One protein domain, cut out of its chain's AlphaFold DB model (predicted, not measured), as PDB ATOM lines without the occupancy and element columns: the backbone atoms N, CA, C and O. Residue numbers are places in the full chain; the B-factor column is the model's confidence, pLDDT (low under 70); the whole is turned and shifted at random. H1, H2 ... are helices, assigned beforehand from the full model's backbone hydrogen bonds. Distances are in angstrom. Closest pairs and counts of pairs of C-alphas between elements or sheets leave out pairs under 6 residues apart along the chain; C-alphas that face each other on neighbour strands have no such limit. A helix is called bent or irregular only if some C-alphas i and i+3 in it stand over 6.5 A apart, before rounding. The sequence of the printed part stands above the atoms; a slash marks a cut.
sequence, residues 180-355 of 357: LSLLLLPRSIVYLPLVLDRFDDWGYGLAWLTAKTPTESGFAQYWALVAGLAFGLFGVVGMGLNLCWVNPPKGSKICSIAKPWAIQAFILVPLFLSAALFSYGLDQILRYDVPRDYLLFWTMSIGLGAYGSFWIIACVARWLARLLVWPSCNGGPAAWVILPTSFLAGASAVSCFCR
ATOM      1  N   LEU A 180      13.757  -5.449 -33.900       94.81
ATOM      2  CA  LEU A 180      14.976  -6.181 -34.234       94.81
ATOM      3  C   LEU A 180      14.683  -7.657 -34.502       94.81
ATOM      4  O   LEU A 180      15.211  -8.198 -35.469       94.81
ATOM      5  N   SER A 181      13.835  -8.308 -33.702       91.75
ATOM      6  CA  SER A 181      13.465  -9.704 -33.950       91.75
ATOM      7  C   SER A 181      12.720  -9.854 -35.273       91.75
ATOM      8  O   SER A 181      13.065 -10.741 -36.050       91.75
ATOM      9  N   LEU A 182      11.786  -8.951 -35.589       92.56
ATOM     10  CA  LEU A 182      11.078  -8.944 -36.871       92.56
ATOM     11  C   LEU A 182      12.032  -8.740 -38.058       92.56
ATOM     12  O   LEU A 182      11.918  -9.439 -39.062       92.56
ATOM     13  N   LEU A 183      12.993  -7.821 -37.936       92.25
ATOM     14  CA  LEU A 183      13.982  -7.543 -38.981       92.25
ATOM     15  C   LEU A 183      14.966  -8.707 -39.176       92.25
ATOM     16  O   LEU A 183      15.369  -9.005 -40.300       92.25
ATOM     17  N   LEU A 184      15.363  -9.368 -38.086       91.12
ATOM     18  CA  LEU A 184      16.298 -10.491 -38.117       91.12
ATOM     19  C   LEU A 184      15.625 -11.820 -38.472       91.12
ATOM     20  O   LEU A 184      16.328 -12.750 -38.859       91.12
ATOM     21  N   LEU A 185      14.297 -11.925 -38.392       87.81
ATOM     22  CA  LEU A 185      13.565 -13.166 -38.642       87.81
ATOM     23  C   LEU A 185      13.805 -13.729 -40.058       87.81
ATOM     24  O   LEU A 185      14.243 -14.879 -40.143       87.81
ATOM     25  N   PRO A 186      13.682 -12.962 -41.161       86.19
ATOM     26  CA  PRO A 186      14.017 -13.462 -42.499       86.19
ATOM     27  C   PRO A 186      15.475 -13.913 -42.612       86.19
ATOM     28  O   PRO A 186      15.774 -14.942 -43.214       86.19
ATOM     29  N   ARG A 187      16.395 -13.174 -41.975       84.00
ATOM     30  CA  ARG A 187      17.817 -13.524 -41.960       84.00
ATOM     31  C   ARG A 187      18.050 -14.828 -41.200       84.00
ATOM     32  O   ARG A 187      18.805 -15.665 -41.673       84.00
ATOM     33  N   SER A 188      17.382 -15.026 -40.068       82.62
ATOM     34  CA  SER A 188      17.475 -16.260 -39.287       82.62
ATOM     35  C   SER A 188      16.938 -17.471 -40.052       82.62
ATOM     36  O   SER A 188      17.574 -18.518 -40.015       82.62
ATOM     37  N   ILE A 189      15.858 -17.310 -40.827       81.44
ATOM     38  CA  ILE A 189      15.295 -18.372 -41.676       81.44
ATOM     39  C   ILE A 189      16.304 -18.831 -42.736       81.44
ATOM     40  O   ILE A 189      16.372 -20.018 -43.027       81.44
ATOM     41  N   VAL A 190      17.109 -17.917 -43.288       81.38
ATOM     42  CA  VAL A 190      18.118 -18.246 -44.313       81.38
ATOM     43  C   VAL A 190      19.434 -18.736 -43.702       81.38
ATOM     44  O   VAL A 190      20.038 -19.681 -44.201       81.38
ATOM     45  N   TYR A 191      19.904 -18.104 -42.625       79.25
ATOM     46  CA  TYR A 191      21.182 -18.458 -42.001       79.25
ATOM     47  C   TYR A 191      21.119 -19.752 -41.194       79.25
ATOM     48  O   TYR A 191      22.144 -20.415 -41.068       79.25
ATOM     49  N   LEU A 192      19.961 -20.115 -40.639       76.44
ATOM     50  CA  LEU A 192      19.830 -21.327 -39.836       76.44
ATOM     51  C   LEU A 192      20.135 -22.599 -40.655       76.44
ATOM     52  O   LEU A 192      21.002 -23.345 -40.207       76.44
ATOM     53  N   PRO A 193      19.554 -22.826 -41.854       73.56
ATOM     54  CA  PRO A 193      19.949 -23.935 -42.725       73.56
ATOM     55  C   PRO A 193      21.442 -23.928 -43.068       73.56
ATOM     56  O   PRO A 193      22.106 -24.933 -42.880       73.56
ATOM     57  N   LEU A 194      22.009 -22.773 -43.442       71.44
ATOM     58  CA  LEU A 194      23.435 -22.662 -43.791       71.44
ATOM     59  C   LEU A 194      24.376 -23.009 -42.628       71.44
ATOM     60  O   LEU A 194      25.456 -23.565 -42.827       71.44
ATOM     61  N   VAL A 195      24.003 -22.637 -41.402       73.75
ATOM     62  CA  VAL A 195      24.760 -23.007 -40.200       73.75
ATOM     63  C   VAL A 195      24.616 -24.500 -39.924       73.75
ATOM     64  O   VAL A 195      25.610 -25.130 -39.577       73.75
ATOM     65  N   LEU A 196      23.419 -25.067 -40.101       68.81
ATOM     66  CA  LEU A 196      23.181 -26.505 -39.962       68.81
ATOM     67  C   LEU A 196      23.973 -27.318 -40.998       68.81
ATOM     68  O   LEU A 196      24.590 -28.303 -40.608       68.81
ATOM     69  N   ASP A 197      24.060 -26.862 -42.249       67.44
ATOM     70  CA  ASP A 197      24.886 -27.487 -43.294       67.44
ATOM     71  C   ASP A 197      26.377 -27.473 -42.914       67.44
ATOM     72  O   ASP A 197      27.080 -28.469 -43.049       67.44
ATOM     73  N   ARG A 198      26.870 -26.367 -42.336       67.75
ATOM     74  CA  ARG A 198      28.256 -26.285 -41.841       67.75
ATOM     75  C   ARG A 198      28.509 -27.167 -40.612       67.75
ATOM     76  O   ARG A 198      29.637 -27.608 -40.393       67.75
ATOM     77  N   PHE A 199      27.495 -27.401 -39.782       62.69
ATOM     78  CA  PHE A 199      27.579 -28.411 -38.726       62.69
ATOM     79  C   PHE A 199      27.607 -29.827 -39.309       62.69
ATOM     80  O   PHE A 199      28.305 -30.671 -38.748       62.69
ATOM     81  N   ASP A 200      26.918 -30.067 -40.429       60.31
ATOM     82  CA  ASP A 200      26.987 -31.326 -41.178       60.31
ATOM     83  C   ASP A 200      28.428 -31.582 -41.643       60.31
ATOM     84  O   ASP A 200      29.009 -32.604 -41.279       60.31
ATOM     85  N   ASP A 201      29.062 -30.582 -42.276       61.78
ATOM     86  CA  ASP A 201      30.488 -30.571 -42.666       61.78
ATOM     87  C   ASP A 201      31.437 -30.927 -41.503       61.78
ATOM     88  O   ASP A 201      32.431 -31.637 -41.675       61.78
ATOM     89  N   TRP A 202      31.126 -30.466 -40.288       58.19
ATOM     90  CA  TRP A 202      31.909 -30.769 -39.088       58.19
ATOM     91  C   TRP A 202      31.662 -32.195 -38.565       58.19
ATOM     92  O   TRP A 202      32.589 -32.845 -38.073       58.19
ATOM     93  N   GLY A 203      30.443 -32.714 -38.735       54.38
ATOM     94  CA  GLY A 203      30.067 -34.105 -38.472       54.38
ATOM     95  C   GLY A 203      30.815 -35.114 -39.348       54.38
ATOM     96  O   GLY A 203      31.164 -36.193 -38.860       54.38
ATOM     97  N   TYR A 204      31.196 -34.742 -40.579       55.25
ATOM     98  CA  TYR A 204      32.095 -35.561 -41.409       55.25
ATOM     99  C   TYR A 204      33.478 -35.771 -40.765       55.25
ATOM    100  O   TYR A 204      34.139 -36.771 -41.046       55.25
ATOM    101  N   GLY A 205      33.903 -34.915 -39.829       54.09
ATOM    102  CA  GLY A 205      35.105 -35.133 -39.013       54.09
ATOM    103  C   GLY A 205      35.004 -36.332 -38.056       54.09
ATOM    104  O   GLY A 205      36.031 -36.888 -37.666       54.09
ATOM    105  N   LEU A 206      33.787 -36.778 -37.717       50.78
ATOM    106  CA  LEU A 206      33.509 -38.025 -36.988       50.78
ATOM    107  C   LEU A 206      33.130 -39.198 -37.916       50.78
ATOM    108  O   LEU A 206      32.913 -40.308 -37.425       50.78
ATOM    109  N   ALA A 207      33.095 -39.006 -39.241       49.38
ATOM    110  CA  ALA A 207      32.726 -40.056 -40.200       49.38
ATOM    111  C   ALA A 207      33.672 -41.272 -40.175       49.38
ATOM    112  O   ALA A 207      33.284 -42.366 -40.577       49.38
ATOM    113  N   TRP A 208      34.888 -41.134 -39.631       49.59
ATOM    114  CA  TRP A 208      35.794 -42.268 -39.420       49.59
ATOM    115  C   TRP A 208      35.263 -43.302 -38.403       49.59
ATOM    116  O   TRP A 208      35.689 -44.453 -38.442       49.59
ATOM    117  N   LEU A 209      34.317 -42.932 -37.526       50.22
ATOM    118  CA  LEU A 209      33.665 -43.847 -36.573       50.22
ATOM    119  C   LEU A 209      32.445 -44.572 -37.161       50.22
ATOM    120  O   LEU A 209      31.965 -45.539 -36.574       50.22
ATOM    121  N   THR A 210      31.928 -44.122 -38.306       47.31
ATOM    122  CA  THR A 210      30.700 -44.648 -38.919       47.31
ATOM    123  C   THR A 210      30.927 -44.865 -40.410       47.31
ATOM    124  O   THR A 210      30.500 -44.099 -41.265       47.31
ATOM    125  N   ALA A 211      31.657 -45.929 -40.739       43.03
ATOM    126  CA  ALA A 211      31.932 -46.305 -42.118       43.03
ATOM    127  C   ALA A 211      30.635 -46.578 -42.911       43.03
ATOM    128  O   ALA A 211      30.091 -47.681 -42.856       43.03
ATOM    129  N   LYS A 212      30.170 -45.584 -43.680       42.47
ATOM    130  CA  LYS A 212      29.473 -45.738 -44.971       42.47
ATOM    131  C   LYS A 212      29.414 -44.394 -45.722       42.47
ATOM    132  O   LYS A 212      28.618 -43.531 -45.401       42.47
ATOM    133  N   THR A 213      30.319 -44.286 -46.697       42.16
ATOM    134  CA  THR A 213      30.346 -43.501 -47.953       42.16
ATOM    135  C   THR A 213      29.843 -42.041 -48.035       42.16
ATOM    136  O   THR A 213      28.750 -41.718 -47.590       42.16
ATOM    137  N   PRO A 214      30.568 -41.154 -48.754       44.38
ATOM    138  CA  PRO A 214      30.500 -39.693 -48.637       44.38
ATOM    139  C   PRO A 214      29.634 -39.034 -49.734       44.38
ATOM    140  O   PRO A 214      30.029 -38.033 -50.321       44.38
ATOM    141  N   THR A 215      28.477 -39.618 -50.072       47.78
ATOM    142  CA  THR A 215      27.615 -39.111 -51.174       47.78
ATOM    143  C   THR A 215      26.133 -38.949 -50.827       47.78
ATOM    144  O   THR A 215      25.368 -38.490 -51.665       47.78
ATOM    145  N   GLU A 216      25.718 -39.243 -49.595       51.88
ATOM    146  CA  GLU A 216      24.315 -39.139 -49.173       51.88
ATOM    147  C   GLU A 216      24.094 -37.806 -48.437       51.88
ATOM    148  O   GLU A 216      24.559 -37.609 -47.314       51.88
ATOM    149  N   SER A 217      23.395 -36.870 -49.076       53.06
ATOM    150  CA  SER A 217      23.084 -35.510 -48.607       53.06
ATOM    151  C   SER A 217      22.052 -35.444 -47.462       53.06
ATOM    152  O   SER A 217      21.170 -34.585 -47.484       53.06
ATOM    153  N   GLY A 218      22.122 -36.357 -46.482       58.12
ATOM    154  CA  GLY A 218      21.033 -36.613 -45.524       58.12
ATOM    155  C   GLY A 218      21.404 -36.725 -44.038       58.12
ATOM    156  O   GLY A 218      20.518 -36.989 -43.222       58.12
ATOM    157  N   PHE A 219      22.668 -36.534 -43.640       66.75
ATOM    158  CA  PHE A 219      23.096 -36.762 -42.248       66.75
ATOM    159  C   PHE A 219      22.502 -35.736 -41.265       66.75
ATOM    160  O   PHE A 219      21.850 -36.139 -40.292       66.75
ATOM    161  N   ALA A 220      22.616 -34.429 -41.528       67.19
ATOM    162  CA  ALA A 220      22.003 -33.405 -40.674       67.19
ATOM    163  C   ALA A 220      20.477 -33.507 -40.640       67.19
ATOM    164  O   ALA A 220      19.862 -33.233 -39.613       67.19
ATOM    165  N   GLN A 221      19.853 -33.916 -41.741       72.06
ATOM    166  CA  GLN A 221      18.398 -34.045 -41.842       72.06
ATOM    167  C   GLN A 221      17.889 -35.230 -41.016       72.06
ATOM    168  O   GLN A 221      16.886 -35.095 -40.312       72.06
ATOM    169  N   TYR A 222      18.618 -36.353 -41.014       74.25
ATOM    170  CA  TYR A 222      18.332 -37.487 -40.137       74.25
ATOM    171  C   TYR A 222      18.432 -37.087 -38.659       74.25
ATOM    172  O   TYR A 222      17.503 -37.326 -37.883       74.25
ATOM    173  N   TRP A 223      19.510 -36.406 -38.259       77.25
ATOM    174  CA  TRP A 223      19.664 -35.937 -36.877       77.25
ATOM    175  C   TRP A 223      18.670 -34.840 -36.499       77.25
ATOM    176  O   TRP A 223      18.196 -34.826 -35.363       77.25
ATOM    177  N   ALA A 224      18.293 -33.966 -37.433       78.94
ATOM    178  CA  ALA A 224      17.223 -32.997 -37.236       78.94
ATOM    179  C   ALA A 224      15.875 -33.697 -37.022       78.94
ATOM    180  O   ALA A 224      15.126 -33.300 -36.134       78.94
ATOM    181  N   LEU A 225      15.587 -34.781 -37.748       81.12
ATOM    182  CA  LEU A 225      14.378 -35.578 -37.544       81.12
ATOM    183  C   LEU A 225      14.386 -36.253 -36.165       81.12
ATOM    184  O   LEU A 225      13.397 -36.162 -35.435       81.12
ATOM    185  N   VAL A 226      15.508 -36.852 -35.759       83.19
ATOM    186  CA  VAL A 226      15.669 -37.462 -34.425       83.19
ATOM    187  C   VAL A 226      15.518 -36.418 -33.312       83.19
ATOM    188  O   VAL A 226      14.748 -36.625 -32.372       83.19
ATOM    189  N   ALA A 227      16.198 -35.275 -33.423       84.62
ATOM    190  CA  ALA A 227      16.098 -34.180 -32.462       84.62
ATOM    191  C   ALA A 227      14.684 -33.580 -32.434       84.62
ATOM    192  O   ALA A 227      14.138 -33.317 -31.361       84.62
ATOM    193  N   GLY A 228      14.059 -33.424 -33.602       86.25
ATOM    194  CA  GLY A 228      12.685 -32.965 -33.752       86.25
ATOM    195  C   GLY A 228      11.697 -33.888 -33.042       86.25
ATOM    196  O   GLY A 228      10.865 -33.411 -32.267       86.25
ATOM    197  N   LEU A 229      11.829 -35.206 -33.218       89.62
ATOM    198  CA  LEU A 229      11.014 -36.193 -32.506       89.62
ATOM    199  C   LEU A 229      11.261 -36.156 -30.990       89.62
ATOM    200  O   LEU A 229      10.305 -36.208 -30.217       89.62
ATOM    201  N   ALA A 230      12.515 -36.015 -30.553       90.50
ATOM    202  CA  ALA A 230      12.865 -35.944 -29.135       90.50
ATOM    203  C   ALA A 230      12.275 -34.699 -28.446       90.50
ATOM    204  O   ALA A 230      11.645 -34.816 -27.391       90.50
ATOM    205  N   PHE A 231      12.415 -33.514 -29.052       91.25
ATOM    206  CA  PHE A 231      11.815 -32.280 -28.532       91.25
ATOM    207  C   PHE A 231      10.286 -32.316 -28.573       91.25
ATOM    208  O   PHE A 231       9.638 -31.825 -27.646       91.25
ATOM    209  N   GLY A 232       9.712 -32.929 -29.611       90.81
ATOM    210  CA  GLY A 232       8.268 -33.111 -29.748       90.81
ATOM    211  C   GLY A 232       7.717 -33.989 -28.635       90.81
ATOM    212  O   GLY A 232       6.794 -33.588 -27.926       90.81
ATOM    213  N   LEU A 233       8.349 -35.142 -28.405       93.44
ATOM    214  CA  LEU A 233       8.004 -36.040 -27.310       93.44
ATOM    215  C   LEU A 233       8.129 -35.337 -25.953       93.44
ATOM    216  O   LEU A 233       7.202 -35.400 -25.145       93.44
ATOM    217  N   PHE A 234       9.235 -34.628 -25.716       92.81
ATOM    218  CA  PHE A 234       9.452 -33.878 -24.479       92.81
ATOM    219  C   PHE A 234       8.351 -32.831 -24.239       92.81
ATOM    220  O   PHE A 234       7.757 -32.796 -23.158       92.81
ATOM    221  N   GLY A 235       8.024 -32.030 -25.255       91.25
ATOM    222  CA  GLY A 235       6.990 -30.999 -25.168       91.25
ATOM    223  C   GLY A 235       5.583 -31.570 -24.957       91.25
ATOM    224  O   GLY A 235       4.848 -31.088 -24.091       91.25
ATOM    225  N   VAL A 236       5.211 -32.630 -25.686       92.00
ATOM    226  CA  VAL A 236       3.893 -33.285 -25.555       92.00
ATOM    227  C   VAL A 236       3.751 -33.999 -24.207       92.00
ATOM    228  O   VAL A 236       2.702 -33.897 -23.570       92.00
ATOM    229  N   VAL A 237       4.802 -34.659 -23.710       91.69
ATOM    230  CA  VAL A 237       4.807 -35.240 -22.356       91.69
ATOM    231  C   VAL A 237       4.675 -34.141 -21.303       91.69
ATOM    232  O   VAL A 237       3.840 -34.259 -20.403       91.69
ATOM    233  N   GLY A 238       5.415 -33.037 -21.443       88.81
ATOM    234  CA  GLY A 238       5.278 -31.860 -20.583       88.81
ATOM    235  C   GLY A 238       3.847 -31.311 -20.566       88.81
ATOM    236  O   GLY A 238       3.301 -31.040 -19.494       88.81
ATOM    237  N   MET A 239       3.200 -31.234 -21.732       88.56
ATOM    238  CA  MET A 239       1.793 -30.848 -21.868       88.56
ATOM    239  C   MET A 239       0.851 -31.843 -21.175       88.56
ATOM    240  O   MET A 239      -0.018 -31.432 -20.405       88.56
ATOM    241  N   GLY A 240       1.049 -33.147 -21.370       87.00
ATOM    242  CA  GLY A 240       0.263 -34.196 -20.712       87.00
ATOM    243  C   GLY A 240       0.358 -34.150 -19.183       87.00
ATOM    244  O   GLY A 240      -0.656 -34.296 -18.494       87.00
ATOM    245  N   LEU A 241       1.550 -33.885 -18.642       87.69
ATOM    246  CA  LEU A 241       1.770 -33.697 -17.204       87.69
ATOM    247  C   LEU A 241       1.152 -32.386 -16.694       87.69
ATOM    248  O   LEU A 241       0.593 -32.355 -15.596       87.69
ATOM    249  N   ASN A 242       1.194 -31.316 -17.492       86.94
ATOM    250  CA  ASN A 242       0.579 -30.030 -17.160       86.94
ATOM    251  C   ASN A 242      -0.951 -30.133 -17.037       86.94
ATOM    252  O   ASN A 242      -1.533 -29.571 -16.105       86.94
ATOM    253  N   LEU A 243      -1.596 -30.947 -17.885       85.69
ATOM    254  CA  LEU A 243      -3.050 -31.160 -17.867       85.69
ATOM    255  C   LEU A 243      -3.592 -31.687 -16.527       85.69
ATOM    256  O   LEU A 243      -4.783 -31.554 -16.246       85.69
ATOM    257  N   CYS A 244      -2.751 -32.258 -15.664       79.12
ATOM    258  CA  CYS A 244      -3.132 -32.645 -14.303       79.12
ATOM    259  C   CYS A 244      -3.569 -31.470 -13.411       79.12
ATOM    260  O   CYS A 244      -4.294 -31.694 -12.441       79.12
ATOM    261  N   TRP A 245      -3.166 -30.244 -13.757       76.44
ATOM    262  CA  TRP A 245      -3.331 -29.035 -12.948       76.44
ATOM    263  C   TRP A 245      -4.297 -28.009 -13.557       76.44
ATOM    264  O   TRP A 245      -4.341 -26.877 -13.089       76.44
ATOM    265  N   VAL A 246      -5.086 -28.392 -14.570       75.88
ATOM    266  CA  VAL A 246      -6.067 -27.501 -15.229       75.88
ATOM    267  C   VAL A 246      -7.152 -27.036 -14.255       75.88
ATOM    268  O   VAL A 246      -7.491 -25.859 -14.235       75.88
ATOM    269  N   ASN A 247      -7.648 -27.938 -13.403       71.81
ATOM    270  CA  ASN A 247      -8.565 -27.611 -12.312       71.81
ATOM    271  C   ASN A 247      -7.936 -28.018 -10.973       71.81
ATOM    272  O   ASN A 247      -8.195 -29.124 -10.486       71.81
ATOM    273  N   PRO A 248      -7.063 -27.180 -10.386       66.88
ATOM    274  CA  PRO A 248      -6.442 -27.512  -9.116       66.88
ATOM    275  C   PRO A 248      -7.512 -27.547  -8.007       66.88
ATOM    276  O   PRO A 248      -8.371 -26.660  -7.957       66.88
ATOM    277  N   PRO A 249      -7.485 -28.534  -7.090       64.25
ATOM    278  CA  PRO A 249      -8.370 -28.528  -5.931       64.25
ATOM    279  C   PRO A 249      -8.159 -27.245  -5.112       64.25
ATOM    280  O   PRO A 249      -7.021 -26.787  -4.946       64.25
ATOM    281  N   LYS A 250      -9.263 -26.652  -4.625       59.06
ATOM    282  CA  LYS A 250      -9.263 -25.382  -3.876       59.06
ATOM    283  C   LYS A 250      -8.233 -25.439  -2.740       59.06
ATOM    284  O   LYS A 250      -8.358 -26.259  -1.839       59.06
ATOM    285  N   GLY A 251      -7.233 -24.558  -2.791       63.66
ATOM    286  CA  GLY A 251      -6.190 -24.434  -1.764       63.66
ATOM    287  C   GLY A 251      -4.898 -25.219  -2.020       63.66
ATOM    288  O   GLY A 251      -3.974 -25.116  -1.216       63.66
ATOM    289  N   SER A 252      -4.781 -25.966  -3.124       65.75
ATOM    290  CA  SER A 252      -3.523 -26.644  -3.470       65.75
ATOM    291  C   SER A 252      -2.513 -25.690  -4.127       65.75
ATOM    292  O   SER A 252      -2.870 -24.814  -4.918       65.75
ATOM    293  N   LYS A 253      -1.226 -25.838  -3.787       68.69
ATOM    294  CA  LYS A 253      -0.141 -25.089  -4.437       68.69
ATOM    295  C   LYS A 253       0.043 -25.625  -5.855       68.69
ATOM    296  O   LYS A 253       0.318 -26.806  -6.026       68.69
ATOM    297  N   ILE A 254      -0.076 -24.748  -6.851       69.88
ATOM    298  CA  ILE A 254       0.157 -25.077  -8.262       69.88
ATOM    299  C   ILE A 254       1.603 -25.569  -8.430       69.88
ATOM    300  O   ILE A 254       2.543 -24.903  -7.980       69.88
ATOM    301  N   CYS A 255       1.787 -26.722  -9.079       73.94
ATOM    302  CA  CYS A 255       3.113 -27.265  -9.380       73.94
ATOM    303  C   CYS A 255       3.956 -26.268 -10.195       73.94
ATOM    304  O   CYS A 255       3.439 -25.555 -11.054       73.94
ATOM    305  N   SER A 256       5.274 -26.238  -9.972       76.00
ATOM    306  CA  SER A 256       6.193 -25.359 -10.709       76.00
ATOM    307  C   SER A 256       6.128 -25.551 -12.230       76.00
ATOM    308  O   SER A 256       6.271 -24.571 -12.953       76.00
ATOM    309  N   ILE A 257       5.827 -26.766 -12.703       74.88
ATOM    310  CA  ILE A 257       5.631 -27.106 -14.127       74.88
ATOM    311  C   ILE A 257       4.368 -26.454 -14.723       74.88
ATOM    312  O   ILE A 257       4.283 -26.252 -15.931       74.88
ATOM    313  N   ALA A 258       3.395 -26.082 -13.885       78.12
ATOM    314  CA  ALA A 258       2.159 -25.423 -14.299       78.12
ATOM    315  C   ALA A 258       2.215 -23.888 -14.222       78.12
ATOM    316  O   ALA A 258       1.223 -23.213 -14.494       78.12
ATOM    317  N   LYS A 259       3.374 -23.311 -13.883       85.38
ATOM    318  CA  LYS A 259       3.572 -21.856 -13.917       85.38
ATOM    319  C   LYS A 259       3.746 -21.358 -15.362       85.38
ATOM    320  O   LYS A 259       4.348 -22.069 -16.167       85.38
ATOM    321  N   PRO A 260       3.332 -20.116 -15.687       84.56
ATOM    322  CA  PRO A 260       3.399 -19.584 -17.053       84.56
ATOM    323  C   PRO A 260       4.784 -19.672 -17.713       84.56
ATOM    324  O   PRO A 260       4.889 -20.088 -18.862       84.56
ATOM    325  N   TRP A 261       5.855 -19.358 -16.976       86.75
ATOM    326  CA  TRP A 261       7.224 -19.429 -17.502       86.75
ATOM    327  C   TRP A 261       7.651 -20.869 -17.838       86.75
ATOM    328  O   TRP A 261       8.358 -21.090 -18.816       86.75
ATOM    329  N   ALA A 262       7.201 -21.855 -17.053       84.94
ATOM    330  CA  ALA A 262       7.542 -23.259 -17.250       84.94
ATOM    331  C   ALA A 262       6.803 -23.836 -18.462       84.94
ATOM    332  O   ALA A 262       7.385 -24.593 -19.233       84.94
ATOM    333  N   ILE A 263       5.554 -23.413 -18.684       87.25
ATOM    334  CA  ILE A 263       4.803 -23.745 -19.903       87.25
ATOM    335  C   ILE A 263       5.535 -23.199 -21.134       87.25
ATOM    336  O   ILE A 263       5.724 -23.914 -22.116       87.25
ATOM    337  N   GLN A 264       6.001 -21.951 -21.077       87.00
ATOM    338  CA  GLN A 264       6.752 -21.353 -22.182       87.00
ATOM    339  C   GLN A 264       8.070 -22.092 -22.451       87.00
ATOM    340  O   GLN A 264       8.331 -22.472 -23.590       87.00
ATOM    341  N   ALA A 265       8.868 -22.348 -21.413       86.62
ATOM    342  CA  ALA A 265      10.200 -22.930 -21.561       86.62
ATOM    343  C   ALA A 265      10.199 -24.435 -21.880       86.62
ATOM    344  O   ALA A 265      11.020 -24.882 -22.673       86.62
ATOM    345  N   PHE A 266       9.304 -25.219 -21.271       86.81
ATOM    346  CA  PHE A 266       9.346 -26.686 -21.352       86.81
ATOM    347  C   PHE A 266       8.293 -27.297 -22.276       86.81
ATOM    348  O   PHE A 266       8.407 -28.469 -22.616       86.81
ATOM    349  N   ILE A 267       7.279 -26.531 -22.686       89.94
ATOM    350  CA  ILE A 267       6.241 -27.017 -23.604       89.94
ATOM    351  C   ILE A 267       6.341 -26.262 -24.925       89.94
ATOM    352  O   ILE A 267       6.608 -26.873 -25.953       89.94
ATOM    353  N   LEU A 268       6.186 -24.935 -24.913       88.38
ATOM    354  CA  LEU A 268       6.109 -24.167 -26.160       88.38
ATOM    355  C   LEU A 268       7.431 -24.169 -26.937       88.38
ATOM    356  O   LEU A 268       7.428 -24.523 -28.113       88.38
ATOM    357  N   VAL A 269       8.552 -23.814 -26.301       89.06
ATOM    358  CA  VAL A 269       9.856 -23.744 -26.991       89.06
ATOM    359  C   VAL A 269      10.259 -25.093 -27.617       89.06
ATOM    360  O   VAL A 269      10.566 -25.102 -28.810       89.06
ATOM    361  N   PRO A 270      10.194 -26.241 -26.907       91.88
ATOM    362  CA  PRO A 270      10.493 -27.543 -27.500       91.88
ATOM    363  C   PRO A 270       9.535 -27.939 -28.625       91.88
ATOM    364  O   PRO A 270       9.989 -28.493 -29.621       91.88
ATOM    365  N   LEU A 271       8.237 -27.629 -28.525       90.50
ATOM    366  CA  LEU A 271       7.283 -27.929 -29.601       90.50
ATOM    367  C   LEU A 271       7.550 -27.100 -30.864       90.50
ATOM    368  O   LEU A 271       7.475 -27.636 -31.968       90.50
ATOM    369  N   PHE A 272       7.906 -25.820 -30.722       86.62
ATOM    370  CA  PHE A 272       8.299 -24.986 -31.863       86.62
ATOM    371  C   PHE A 272       9.590 -25.487 -32.517       86.62
ATOM    372  O   PHE A 272       9.655 -25.600 -33.741       86.62
ATOM    373  N   LEU A 273      10.598 -25.827 -31.708       85.12
ATOM    374  CA  LEU A 273      11.860 -26.371 -32.208       85.12
ATOM    375  C   LEU A 273      11.653 -27.735 -32.882       85.12
ATOM    376  O   LEU A 273      12.207 -27.985 -33.949       85.12
ATOM    377  N   SER A 274      10.797 -28.578 -32.297       89.06
ATOM    378  CA  SER A 274      10.364 -29.851 -32.871       89.06
ATOM    379  C   SER A 274       9.741 -29.662 -34.248       89.06
ATOM    380  O   SER A 274      10.198 -30.282 -35.200       89.06
ATOM    381  N   ALA A 275       8.765 -28.759 -34.378       85.25
ATOM    382  CA  ALA A 275       8.100 -28.497 -35.650       85.25
ATOM    383  C   ALA A 275       9.081 -28.011 -36.729       85.25
ATOM    384  O   ALA A 275       9.016 -28.485 -37.863       85.25
ATOM    385  N   ALA A 276      10.012 -27.115 -36.382       82.25
ATOM    386  CA  ALA A 276      11.013 -26.604 -37.317       82.25
ATOM    387  C   ALA A 276      11.979 -27.703 -37.797       82.25
ATOM    388  O   ALA A 276      12.162 -27.880 -39.000       82.25
ATOM    389  N   LEU A 277      12.555 -28.471 -36.866       82.69
ATOM    390  CA  LEU A 277      13.513 -29.537 -37.179       82.69
ATOM    391  C   LEU A 277      12.859 -30.720 -37.900       82.69
ATOM    392  O   LEU A 277      13.434 -31.263 -38.839       82.69
ATOM    393  N   PHE A 278      11.644 -31.092 -37.496       82.56
ATOM    394  CA  PHE A 278      10.880 -32.163 -38.130       82.56
ATOM    395  C   PHE A 278      10.462 -31.788 -39.557       82.56
ATOM    396  O   PHE A 278      10.552 -32.621 -40.453       82.56
ATOM    397  N   SER A 279      10.084 -30.523 -39.790       78.81
ATOM    398  CA  SER A 279       9.795 -30.020 -41.142       78.81
ATOM    399  C   SER A 279      11.045 -30.013 -42.024       78.81
ATOM    400  O   SER A 279      10.972 -30.435 -43.173       78.81
ATOM    401  N   TYR A 280      12.195 -29.590 -41.483       76.88
ATOM    402  CA  TYR A 280      13.477 -29.629 -42.194       76.88
ATOM    403  C   TYR A 280      13.899 -31.062 -42.555       76.88
ATOM    404  O   TYR A 280      14.288 -31.321 -43.690       76.88
ATOM    405  N   GLY A 281      13.773 -32.005 -41.615       73.44
ATOM    406  CA  GLY A 281      14.115 -33.411 -41.845       73.44
ATOM    407  C   GLY A 281      13.183 -34.117 -42.837       73.44
ATOM    408  O   GLY A 281      13.642 -34.931 -43.634       73.44
ATOM    409  N   LEU A 282      11.884 -33.798 -42.824       74.12
ATOM    410  CA  LEU A 282      10.913 -34.404 -43.741       74.12
ATOM    411  C   LEU A 282      11.004 -33.875 -45.173       74.12
ATOM    412  O   LEU A 282      10.707 -34.632 -46.093       74.12
ATOM    413  N   ASP A 283      11.399 -32.616 -45.378       71.62
ATOM    414  CA  ASP A 283      11.450 -31.994 -46.710       71.62
ATOM    415  C   ASP A 283      12.262 -32.828 -47.714       71.62
ATOM    416  O   ASP A 283      11.885 -32.945 -48.875       71.62
ATOM    417  N   GLN A 284      13.327 -33.485 -47.263       67.06
ATOM    418  CA  GLN A 284      14.215 -34.265 -48.126       67.06
ATOM    419  C   GLN A 284      13.686 -35.667 -48.423       67.06
ATOM    420  O   GLN A 284      13.601 -36.045 -49.591       67.06
ATOM    421  N   ILE A 285      13.210 -36.378 -47.395       65.69
ATOM    422  CA  ILE A 285      12.551 -37.689 -47.544       65.69
ATOM    423  C   ILE A 285      11.362 -37.570 -48.510       65.69
ATOM    424  O   ILE A 285      11.156 -38.399 -49.391       65.69
ATOM    425  N   LEU A 286      10.581 -36.500 -48.374       67.56
ATOM    426  CA  LEU A 286       9.377 -36.291 -49.170       67.56
ATOM    427  C   LEU A 286       9.657 -35.815 -50.600       67.56
ATOM    428  O   LEU A 286       8.868 -36.121 -51.491       67.56
ATOM    429  N   ARG A 287      10.743 -35.066 -50.838       66.12
ATOM    430  CA  ARG A 287      11.108 -34.583 -52.182       66.12
ATOM    431  C   ARG A 287      11.761 -35.649 -53.055       66.12
ATOM    432  O   ARG A 287      11.580 -35.584 -54.270       66.12
ATOM    433  N   TYR A 288      12.518 -36.575 -52.466       63.75
ATOM    434  CA  TYR A 288      13.314 -37.546 -53.222       63.75
ATOM    435  C   TYR A 288      12.704 -38.954 -53.262       63.75
ATOM    436  O   TYR A 288      12.746 -39.578 -54.321       63.75
ATOM    437  N   ASP A 289      12.078 -39.429 -52.178       66.94
ATOM    438  CA  ASP A 289      11.624 -40.828 -52.085       66.94
ATOM    439  C   ASP A 289      10.122 -41.031 -52.350       66.94
ATOM    440  O   ASP A 289       9.675 -42.164 -52.553       66.94
ATOM    441  N   VAL A 290       9.310 -39.962 -52.355       67.88
ATOM    442  CA  VAL A 290       7.842 -40.069 -52.442       67.88
ATOM    443  C   VAL A 290       7.304 -39.466 -53.751       67.88
ATOM    444  O   VAL A 290       7.474 -38.271 -53.999       67.88
ATOM    445  N   PRO A 291       6.583 -40.243 -54.587       74.00
ATOM    446  CA  PRO A 291       5.897 -39.702 -55.760       74.00
ATOM    447  C   PRO A 291       4.860 -38.644 -55.352       74.00
ATOM    448  O   PRO A 291       4.110 -38.853 -54.394       74.00
ATOM    449  N   ARG A 292       4.766 -37.534 -56.103       69.88
ATOM    450  CA  ARG A 292       3.881 -36.393 -55.768       69.88
ATOM    451  C   ARG A 292       2.424 -36.793 -55.523       69.88
ATOM    452  O   ARG A 292       1.777 -36.194 -54.669       69.88
ATOM    453  N   ASP A 293       1.941 -37.829 -56.201       76.19
ATOM    454  CA  ASP A 293       0.554 -38.304 -56.102       76.19
ATOM    455  C   ASP A 293       0.211 -38.897 -54.722       76.19
ATOM    456  O   ASP A 293      -0.948 -38.891 -54.309       76.19
ATOM    457  N   TYR A 294       1.219 -39.358 -53.972       74.62
ATOM    458  CA  TYR A 294       1.055 -39.942 -52.634       74.62
ATOM    459  C   TYR A 294       1.603 -39.055 -51.511       74.62
ATOM    460  O   TYR A 294       1.499 -39.417 -50.338       74.62
ATOM    461  N   LEU A 295       2.154 -37.885 -51.843       70.94
ATOM    462  CA  LEU A 295       2.796 -36.974 -50.895       70.94
ATOM    463  C   LEU A 295       1.856 -36.577 -49.744       70.94
ATOM    464  O   LEU A 295       2.223 -36.656 -48.571       70.94
ATOM    465  N   LEU A 296       0.611 -36.219 -50.065       71.12
ATOM    466  CA  LEU A 296      -0.395 -35.853 -49.063       71.12
ATOM    467  C   LEU A 296      -0.742 -37.033 -48.140       71.12
ATOM    468  O   LEU A 296      -0.861 -36.863 -46.931       71.12
ATOM    469  N   PHE A 297      -0.874 -38.237 -48.696       78.31
ATOM    470  CA  PHE A 297      -1.210 -39.427 -47.915       78.31
ATOM    471  C   PHE A 297      -0.084 -39.787 -46.936       78.31
ATOM    472  O   PHE A 297      -0.331 -39.921 -45.738       78.31
ATOM    473  N   TRP A 298       1.161 -39.861 -47.416       74.75
ATOM    474  CA  TRP A 298       2.316 -40.219 -46.587       74.75
ATOM    475  C   TRP A 298       2.589 -39.205 -45.482       74.75
ATOM    476  O   TRP A 298       2.821 -39.589 -44.336       74.75
ATOM    477  N   THR A 299       2.501 -37.912 -45.792       72.75
ATOM    478  CA  THR A 299       2.684 -36.856 -44.790       72.75
ATOM    479  C   THR A 299       1.621 -36.943 -43.693       72.75
ATOM    480  O   THR A 299       1.959 -36.899 -42.505       72.75
ATOM    481  N   MET A 300       0.349 -37.146 -44.055       74.69
ATOM    482  CA  MET A 300      -0.736 -37.336 -43.086       74.69
ATOM    483  C   MET A 300      -0.535 -38.593 -42.231       74.69
ATOM    484  O   MET A 300      -0.713 -38.525 -41.015       74.69
ATOM    485  N   SER A 301      -0.134 -39.720 -42.825       79.31
ATOM    486  CA  SER A 301       0.125 -40.967 -42.093       79.31
ATOM    487  C   SER A 301       1.286 -40.837 -41.105       79.31
ATOM    488  O   SER A 301       1.172 -41.291 -39.964       79.31
ATOM    489  N   ILE A 302       2.376 -40.175 -41.506       79.81
ATOM    490  CA  ILE A 302       3.541 -39.929 -40.645       79.81
ATOM    491  C   ILE A 302       3.163 -38.994 -39.489       79.81
ATOM    492  O   ILE A 302       3.466 -39.301 -38.335       79.81
ATOM    493  N   GLY A 303       2.456 -37.893 -39.765       76.75
ATOM    494  CA  GLY A 303       1.995 -36.963 -38.730       76.75
ATOM    495  C   GLY A 303       1.018 -37.605 -37.742       76.75
ATOM    496  O   GLY A 303       1.162 -37.433 -36.530       76.75
ATOM    497  N   LEU A 304       0.071 -38.402 -38.247       82.19
ATOM    498  CA  LEU A 304      -0.875 -39.179 -37.444       82.19
ATOM    499  C   LEU A 304      -0.148 -40.166 -36.519       82.19
ATOM    500  O   LEU A 304      -0.440 -40.215 -35.323       82.19
ATOM    501  N   GLY A 305       0.808 -40.926 -37.062       83.12
ATOM    502  CA  GLY A 305       1.582 -41.911 -36.310       83.12
ATOM    503  C   GLY A 305       2.484 -41.270 -35.256       83.12
ATOM    504  O   GLY A 305       2.417 -41.635 -34.081       83.12
ATOM    505  N   ALA A 306       3.284 -40.275 -35.648       83.56
ATOM    506  CA  ALA A 306       4.232 -39.615 -34.755       83.56
ATOM    507  C   ALA A 306       3.512 -38.877 -33.616       83.56
ATOM    508  O   ALA A 306       3.751 -39.164 -32.440       83.56
ATOM    509  N   TYR A 307       2.564 -37.993 -33.935       84.69
ATOM    510  CA  TYR A 307       1.864 -37.202 -32.921       84.69
ATOM    511  C   TYR A 307       0.939 -38.061 -32.042       84.69
ATOM    512  O   TYR A 307       0.869 -37.855 -30.826       84.69
ATOM    513  N   GLY A 308       0.287 -39.073 -32.623       86.38
ATOM    514  CA  GLY A 308      -0.481 -40.067 -31.875       86.38
ATOM    515  C   GLY A 308       0.382 -40.836 -30.872       86.38
ATOM    516  O   GLY A 308       0.013 -40.953 -29.701       86.38
ATOM    517  N   SER A 309       1.572 -41.286 -31.291       88.50
ATOM    518  CA  SER A 309       2.514 -41.991 -30.411       88.50
ATOM    519  C   SER A 309       2.986 -41.123 -29.237       88.50
ATOM    520  O   SER A 309       3.016 -41.594 -28.097       88.50
ATOM    521  N   PHE A 310       3.246 -39.830 -29.467       93.12
ATOM    522  CA  PHE A 310       3.629 -38.895 -28.406       93.12
ATOM    523  C   PHE A 310       2.537 -38.745 -27.355       93.12
ATOM    524  O   PHE A 310       2.826 -38.741 -26.159       93.12
ATOM    525  N   TRP A 311       1.275 -38.669 -27.779       91.06
ATOM    526  CA  TRP A 311       0.155 -38.561 -26.850       91.06
ATOM    527  C   TRP A 311      -0.131 -39.851 -26.088       91.06
ATOM    528  O   TRP A 311      -0.524 -39.773 -24.920       91.06
ATOM    529  N   ILE A 312       0.114 -41.023 -26.685       91.38
ATOM    530  CA  ILE A 312       0.082 -42.299 -25.956       91.38
ATOM    531  C   ILE A 312       1.118 -42.267 -24.829       91.38
ATOM    532  O   ILE A 312       0.767 -42.490 -23.667       91.38
ATOM    533  N   ILE A 313       2.364 -41.902 -25.144       92.31
ATOM    534  CA  ILE A 313       3.445 -41.815 -24.151       92.31
ATOM    535  C   ILE A 313       3.126 -40.757 -23.086       92.31
ATOM    536  O   ILE A 313       3.297 -41.014 -21.895       92.31
ATOM    537  N   ALA A 314       2.582 -39.602 -23.470       90.19
ATOM    538  CA  ALA A 314       2.170 -38.560 -22.531       90.19
ATOM    539  C   ALA A 314       1.032 -39.013 -21.603       90.19
ATOM    540  O   ALA A 314       1.044 -38.688 -20.414       90.19
ATOM    541  N   CYS A 315       0.070 -39.798 -22.100       89.38
ATOM    542  CA  CYS A 315      -0.992 -40.376 -21.274       89.38
ATOM    543  C   CYS A 315      -0.441 -41.408 -20.280       89.38
ATOM    544  O   CYS A 315      -0.844 -41.393 -19.115       89.38
ATOM    545  N   VAL A 316       0.507 -42.250 -20.707       90.00
ATOM    546  CA  VAL A 316       1.197 -43.208 -19.826       90.00
ATOM    547  C   VAL A 316       2.019 -42.474 -18.766       90.00
ATOM    548  O   VAL A 316       1.875 -42.760 -17.579       90.00
ATOM    549  N   ALA A 317       2.809 -41.472 -19.156       88.50
ATOM    550  CA  ALA A 317       3.589 -40.652 -18.232       88.50
ATOM    551  C   ALA A 317       2.691 -39.936 -17.212       88.50
ATOM    552  O   ALA A 317       2.996 -39.905 -16.022       88.50
ATOM    553  N   ARG A 318       1.540 -39.420 -17.654       87.06
ATOM    554  CA  ARG A 318       0.528 -38.814 -16.783       87.06
ATOM    555  C   ARG A 318      -0.076 -39.818 -15.803       87.06
ATOM    556  O   ARG A 318      -0.279 -39.480 -14.638       87.06
ATOM    557  N   TRP A 319      -0.376 -41.030 -16.260       86.44
ATOM    558  CA  TRP A 319      -0.886 -42.104 -15.410       86.44
ATOM    559  C   TRP A 319       0.150 -42.528 -14.359       86.44
ATOM    560  O   TRP A 319      -0.168 -42.551 -13.172       86.44
ATOM    561  N   LEU A 320       1.408 -42.732 -14.760       86.19
ATOM    562  CA  LEU A 320       2.517 -43.035 -13.849       86.19
ATOM    563  C   LEU A 320       2.762 -41.907 -12.840       86.19
ATOM    564  O   LEU A 320       2.909 -42.166 -11.647       86.19
ATOM    565  N   ALA A 321       2.748 -40.651 -13.289       83.75
ATOM    566  CA  ALA A 321       2.933 -39.498 -12.416       83.75
ATOM    567  C   ALA A 321       1.825 -39.399 -11.358       83.75
ATOM    568  O   ALA A 321       2.114 -39.052 -10.216       83.75
ATOM    569  N   ARG A 322       0.579 -39.752 -11.698       81.44
ATOM    570  CA  ARG A 322      -0.526 -39.838 -10.728       81.44
ATOM    571  C   ARG A 322      -0.312 -40.937  -9.692       81.44
ATOM    572  O   ARG A 322      -0.631 -40.720  -8.532       81.44
ATOM    573  N   LEU A 323       0.221 -42.088 -10.095       81.81
ATOM    574  CA  LEU A 323       0.446 -43.209  -9.181       81.81
ATOM    575  C   LEU A 323       1.633 -42.980  -8.240       81.81
ATOM    576  O   LEU A 323       1.542 -43.303  -7.061       81.81
ATOM    577  N   LEU A 324       2.735 -42.437  -8.758       79.44
ATOM    578  CA  LEU A 324       4.018 -42.419  -8.052       79.44
ATOM    579  C   LEU A 324       4.339 -41.080  -7.380       79.44
ATOM    580  O   LEU A 324       5.000 -41.066  -6.347       79.44
ATOM    581  N   VAL A 325       3.915 -39.956  -7.967       77.19
ATOM    582  CA  VAL A 325       4.436 -38.626  -7.593       77.19
ATOM    583  C   VAL A 325       3.330 -37.669  -7.141       77.19
ATOM    584  O   VAL A 325       3.512 -36.925  -6.179       77.19
ATOM    585  N   TRP A 326       2.166 -37.685  -7.799       76.12
ATOM    586  CA  TRP A 326       1.081 -36.718  -7.590       76.12
ATOM    587  C   TRP A 326      -0.317 -37.371  -7.480       76.12
ATOM    588  O   TRP A 326      -1.168 -37.151  -8.353       76.12
ATOM    589  N   PRO A 327      -0.617 -38.100  -6.385       66.62
ATOM    590  CA  PRO A 327      -1.880 -38.835  -6.213       66.62
ATOM    591  C   PRO A 327      -3.132 -37.951  -6.199       66.62
ATOM    592  O   PRO A 327      -4.215 -38.375  -6.589       66.62
ATOM    593  N   SER A 328      -2.996 -36.693  -5.777       65.44
ATOM    594  CA  SER A 328      -4.118 -35.756  -5.618       65.44
ATOM    595  C   SER A 328      -4.517 -35.021  -6.912       65.44
ATOM    596  O   SER A 328      -5.409 -34.171  -6.889       65.44
ATOM    597  N   CYS A 329      -3.864 -35.302  -8.047       65.19
ATOM    598  CA  CYS A 329      -4.021 -34.543  -9.292       65.19
ATOM    599  C   CYS A 329      -5.081 -35.118 -10.257       65.19
ATOM    600  O   CYS A 329      -4.763 -35.769 -11.260       65.19
ATOM    601  N   ASN A 330      -6.356 -34.799 -10.002       66.19
ATOM    602  CA  ASN A 330      -7.503 -35.253 -10.808       66.19
ATOM    603  C   ASN A 330      -8.158 -34.180 -11.703       66.19
ATOM    604  O   ASN A 330      -9.201 -34.432 -12.294       66.19
ATOM    605  N   GLY A 331      -7.542 -33.007 -11.875       65.88
ATOM    606  CA  GLY A 331      -8.201 -31.839 -12.479       65.88
ATOM    607  C   GLY A 331      -8.329 -31.787 -14.011       65.88
ATOM    608  O   GLY A 331      -8.842 -30.796 -14.522       65.88
ATOM    609  N   GLY A 332      -7.849 -32.786 -14.759       72.38
ATOM    610  CA  GLY A 332      -7.756 -32.715 -16.228       72.38
ATOM    611  C   GLY A 332      -8.605 -33.742 -16.982       72.38
ATOM    612  O   GLY A 332      -8.923 -34.785 -16.409       72.38
ATOM    613  N   PRO A 333      -8.873 -33.519 -18.285       79.62
ATOM    614  CA  PRO A 333      -9.704 -34.392 -19.120       79.62
ATOM    615  C   PRO A 333      -9.189 -35.835 -19.158       79.62
ATOM    616  O   PRO A 333      -7.992 -36.089 -18.977       79.62
ATOM    617  N   ALA A 334     -10.095 -36.790 -19.366       82.56
ATOM    618  CA  ALA A 334      -9.767 -38.210 -19.412       82.56
ATOM    619  C   ALA A 334      -8.985 -38.579 -20.686       82.56
ATOM    620  O   ALA A 334      -9.161 -37.964 -21.735       82.56
ATOM    621  N   ALA A 335      -8.131 -39.607 -20.607       81.88
ATOM    622  CA  ALA A 335      -7.275 -40.027 -21.723       81.88
ATOM    623  C   ALA A 335      -8.071 -40.423 -22.982       81.88
ATOM    624  O   ALA A 335      -7.633 -40.147 -24.094       81.88
ATOM    625  N   TRP A 336      -9.273 -40.982 -22.811       80.44
ATOM    626  CA  TRP A 336     -10.167 -41.354 -23.912       80.44
ATOM    627  C   TRP A 336     -10.744 -40.153 -24.682       80.44
ATOM    628  O   TRP A 336     -11.224 -40.331 -25.792       80.44
ATOM    629  N   VAL A 337     -10.665 -38.935 -24.132       82.94
ATOM    630  CA  VAL A 337     -10.996 -37.685 -24.846       82.94
ATOM    631  C   VAL A 337      -9.757 -37.119 -25.552       82.94
ATOM    632  O   VAL A 337      -9.844 -36.574 -26.652       82.94
ATOM    633  N   ILE A 338      -8.585 -37.263 -24.929       83.19
ATOM    634  CA  ILE A 338      -7.317 -36.701 -25.412       83.19
ATOM    635  C   ILE A 338      -6.785 -37.467 -26.629       83.19
ATOM    636  O   ILE A 338      -6.338 -36.850 -27.587       83.19
ATOM    637  N   LEU A 339      -6.836 -38.801 -26.611       84.50
ATOM    638  CA  LEU A 339      -6.256 -39.611 -27.686       84.50
ATOM    639  C   LEU A 339      -6.985 -39.420 -29.029       84.50
ATOM    640  O   LEU A 339      -6.321 -39.104 -30.011       84.50
ATOM    641  N   PRO A 340      -8.328 -39.508 -29.131       83.31
ATOM    642  CA  PRO A 340      -9.001 -39.292 -30.414       83.31
ATOM    643  C   PRO A 340      -8.775 -37.883 -30.975       83.31
ATOM    644  O   PRO A 340      -8.582 -37.715 -32.178       83.31
ATOM    645  N   THR A 341      -8.753 -36.868 -30.105       81.75
ATOM    646  CA  THR A 341      -8.512 -35.478 -30.519       81.75
ATOM    647  C   THR A 341      -7.076 -35.254 -30.979       81.75
ATOM    648  O   THR A 341      -6.867 -34.516 -31.942       81.75
ATOM    649  N   SER A 342      -6.088 -35.917 -30.372       80.44
ATOM    650  CA  SER A 342      -4.703 -35.818 -30.826       80.44
ATOM    651  C   SER A 342      -4.477 -36.497 -32.175       80.44
ATOM    652  O   SER A 342      -3.857 -35.888 -33.043       80.44
ATOM    653  N   PHE A 343      -5.031 -37.691 -32.406       79.06
ATOM    654  CA  PHE A 343      -4.955 -38.354 -33.714       79.06
ATOM    655  C   PHE A 343      -5.589 -37.490 -34.821       79.06
ATOM    656  O   PHE A 343      -4.967 -37.251 -35.856       79.06
ATOM    657  N   LEU A 344      -6.777 -36.924 -34.577       79.38
ATOM    658  CA  LEU A 344      -7.421 -36.013 -35.531       79.38
ATOM    659  C   LEU A 344      -6.591 -34.743 -35.783       79.38
ATOM    660  O   LEU A 344      -6.440 -34.324 -36.932       79.38
ATOM    661  N   ALA A 345      -6.008 -34.147 -34.739       77.06
ATOM    662  CA  ALA A 345      -5.155 -32.967 -34.873       77.06
ATOM    663  C   ALA A 345      -3.868 -33.259 -35.669       77.06
ATOM    664  O   ALA A 345      -3.487 -32.451 -36.516       77.06
ATOM    665  N   GLY A 346      -3.246 -34.424 -35.455       69.81
ATOM    666  CA  GLY A 346      -2.066 -34.872 -36.203       69.81
ATOM    667  C   GLY A 346      -2.337 -35.036 -37.703       69.81
ATOM    668  O   GLY A 346      -1.538 -34.582 -38.518       69.81
ATOM    669  N   ALA A 347      -3.496 -35.588 -38.078       69.62
ATOM    670  CA  ALA A 347      -3.917 -35.679 -39.482       69.62
ATOM    671  C   ALA A 347      -4.222 -34.302 -40.110       69.62
ATOM    672  O   ALA A 347      -3.929 -34.053 -41.281       69.62
ATOM    673  N   SER A 348      -4.798 -33.388 -39.323       63.78
ATOM    674  CA  SER A 348      -5.247 -32.069 -39.793       63.78
ATOM    675  C   SER A 348      -4.097 -31.079 -39.995       63.78
ATOM    676  O   SER A 348      -4.082 -30.345 -40.983       63.78
ATOM    677  N   ALA A 349      -3.122 -31.054 -39.077       58.25
ATOM    678  CA  ALA A 349      -2.005 -30.103 -39.104       58.25
ATOM    679  C   ALA A 349      -1.140 -30.250 -40.367       58.25
ATOM    680  O   ALA A 349      -0.657 -29.262 -40.916       58.25
ATOM    681  N   VAL A 350      -1.016 -31.477 -40.870       54.09
ATOM    682  CA  VAL A 350      -0.215 -31.790 -42.057       54.09
ATOM    683  C   VAL A 350      -0.931 -31.430 -43.366       54.09
ATOM    684  O   VAL A 350      -0.296 -31.011 -44.333       54.09
ATOM    685  N   SER A 351      -2.269 -31.473 -43.375       51.66
ATOM    686  CA  SER A 351      -3.086 -31.095 -44.539       51.66
ATOM    687  C   SER A 351      -2.958 -29.611 -44.917       51.66
ATOM    688  O   SER A 351      -3.182 -29.247 -46.070       51.66
ATOM    689  N   CYS A 352      -2.607 -28.747 -43.958       48.53
ATOM    690  CA  CYS A 352      -2.451 -27.308 -44.181       48.53
ATOM    691  C   CYS A 352      -1.126 -26.973 -44.895       48.53
ATOM    692  O   CYS A 352      -1.096 -26.091 -45.746       48.53
ATOM    693  N   PHE A 353      -0.056 -27.728 -44.613       47.19
ATOM    694  CA  PHE A 353       1.282 -27.506 -45.176       47.19
ATOM    695  C   PHE A 353       1.363 -27.873 -46.670       47.19
ATOM    696  O   PHE A 353       2.019 -27.183 -47.446       47.19
ATOM    697  N   CYS A 354       0.631 -28.912 -47.095       46.25
ATOM    698  CA  CYS A 354       0.580 -29.343 -48.498       46.25
ATOM    699  C   CYS A 354      -0.269 -28.437 -49.405       46.25
ATOM    700  O   CYS A 354      -0.187 -28.566 -50.618       46.25
ATOM    701  N   ARG A 355      -1.110 -27.550 -48.853       44.50
ATOM    702  CA  ARG A 355      -1.991 -26.678 -49.655       44.50
ATOM    703  C   ARG A 355      -1.335 -25.334 -50.022       44.50
ATOM    704  O   ARG A 355      -1.954 -24.522 -50.702       44.50
TER     705      ARG A 355
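This is residues 180 to 355 of the 357 residues of the protein "PNPLA domain-containing protein" of Acidobacteria bacterium (UniProt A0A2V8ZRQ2). Two helical hairpins, H2 with H3 and H4 with H5, pack together through H2 and H4, which cross steeply, while H1 stands across the end where H2 begins. Residues 180 to 192 and 205 to 209 of H1 stick out. The printed part has 176 residues with five named helices, H1 to H5 in order, and no named strand: all helix. It is loose, with a radius of gyration of the C-alphas of 19.4 A, spanning 60 by 40 by 38 A, only just elongated.

Find C-alpha 292 at (3.881, -36.393, -55.768); from there H4, the longest helix, runs 48.1 A to residue 324, irregular where C-alphas 293 and 296 are 7.5 A apart. H5 is residues 335 to 353, 27.9 A, ending at (1.282, -27.506, -45.176). H2 is residues 219 to 245, 40.2 A; H3 is 260 to 288, 41.6 A. H1, residues 180 to 209, 42.1 A, has a kink of 52 degrees near residue 187 and is irregular: C-alphas 205 and 208 are 7.2 A apart.

Start at the hub, H2. It touches H3, closest C-alphas Gly 228 and Ser 274 at 4.0 A, a hairpin at 34 degrees, only just shallow. H4 touches H2 with residues 306 to 321 alone, closest C-alphas Ala 314 and Val 237 at 4.2 A, a steep tilt of 44 degrees. H4 and H5 form a hairpin, C-alphas Leu 304 and Gly 346 closest at 4.6 A. H1 touches H2 with residues 196 to 200 alone, C-alphas Asp 200 and Ala 220 closest at 5.4 A. H3 and H5 are apart. O i to N i+4 pairs are within hydrogen-bond range in 18 of 26 for H1, 21 of 23 for H2, 20 of 25 for H3, 27 of 29 for H4 and 9 of 15 for H5.

The farthest C-alphas, Thr 213 and Lys 250, are 62.0 A apart. The printed part has no cut; the link from H2 to H3 is long. Look for pLDDT under 70 in 55 residues, among them 196 to 220 and 346 to 355.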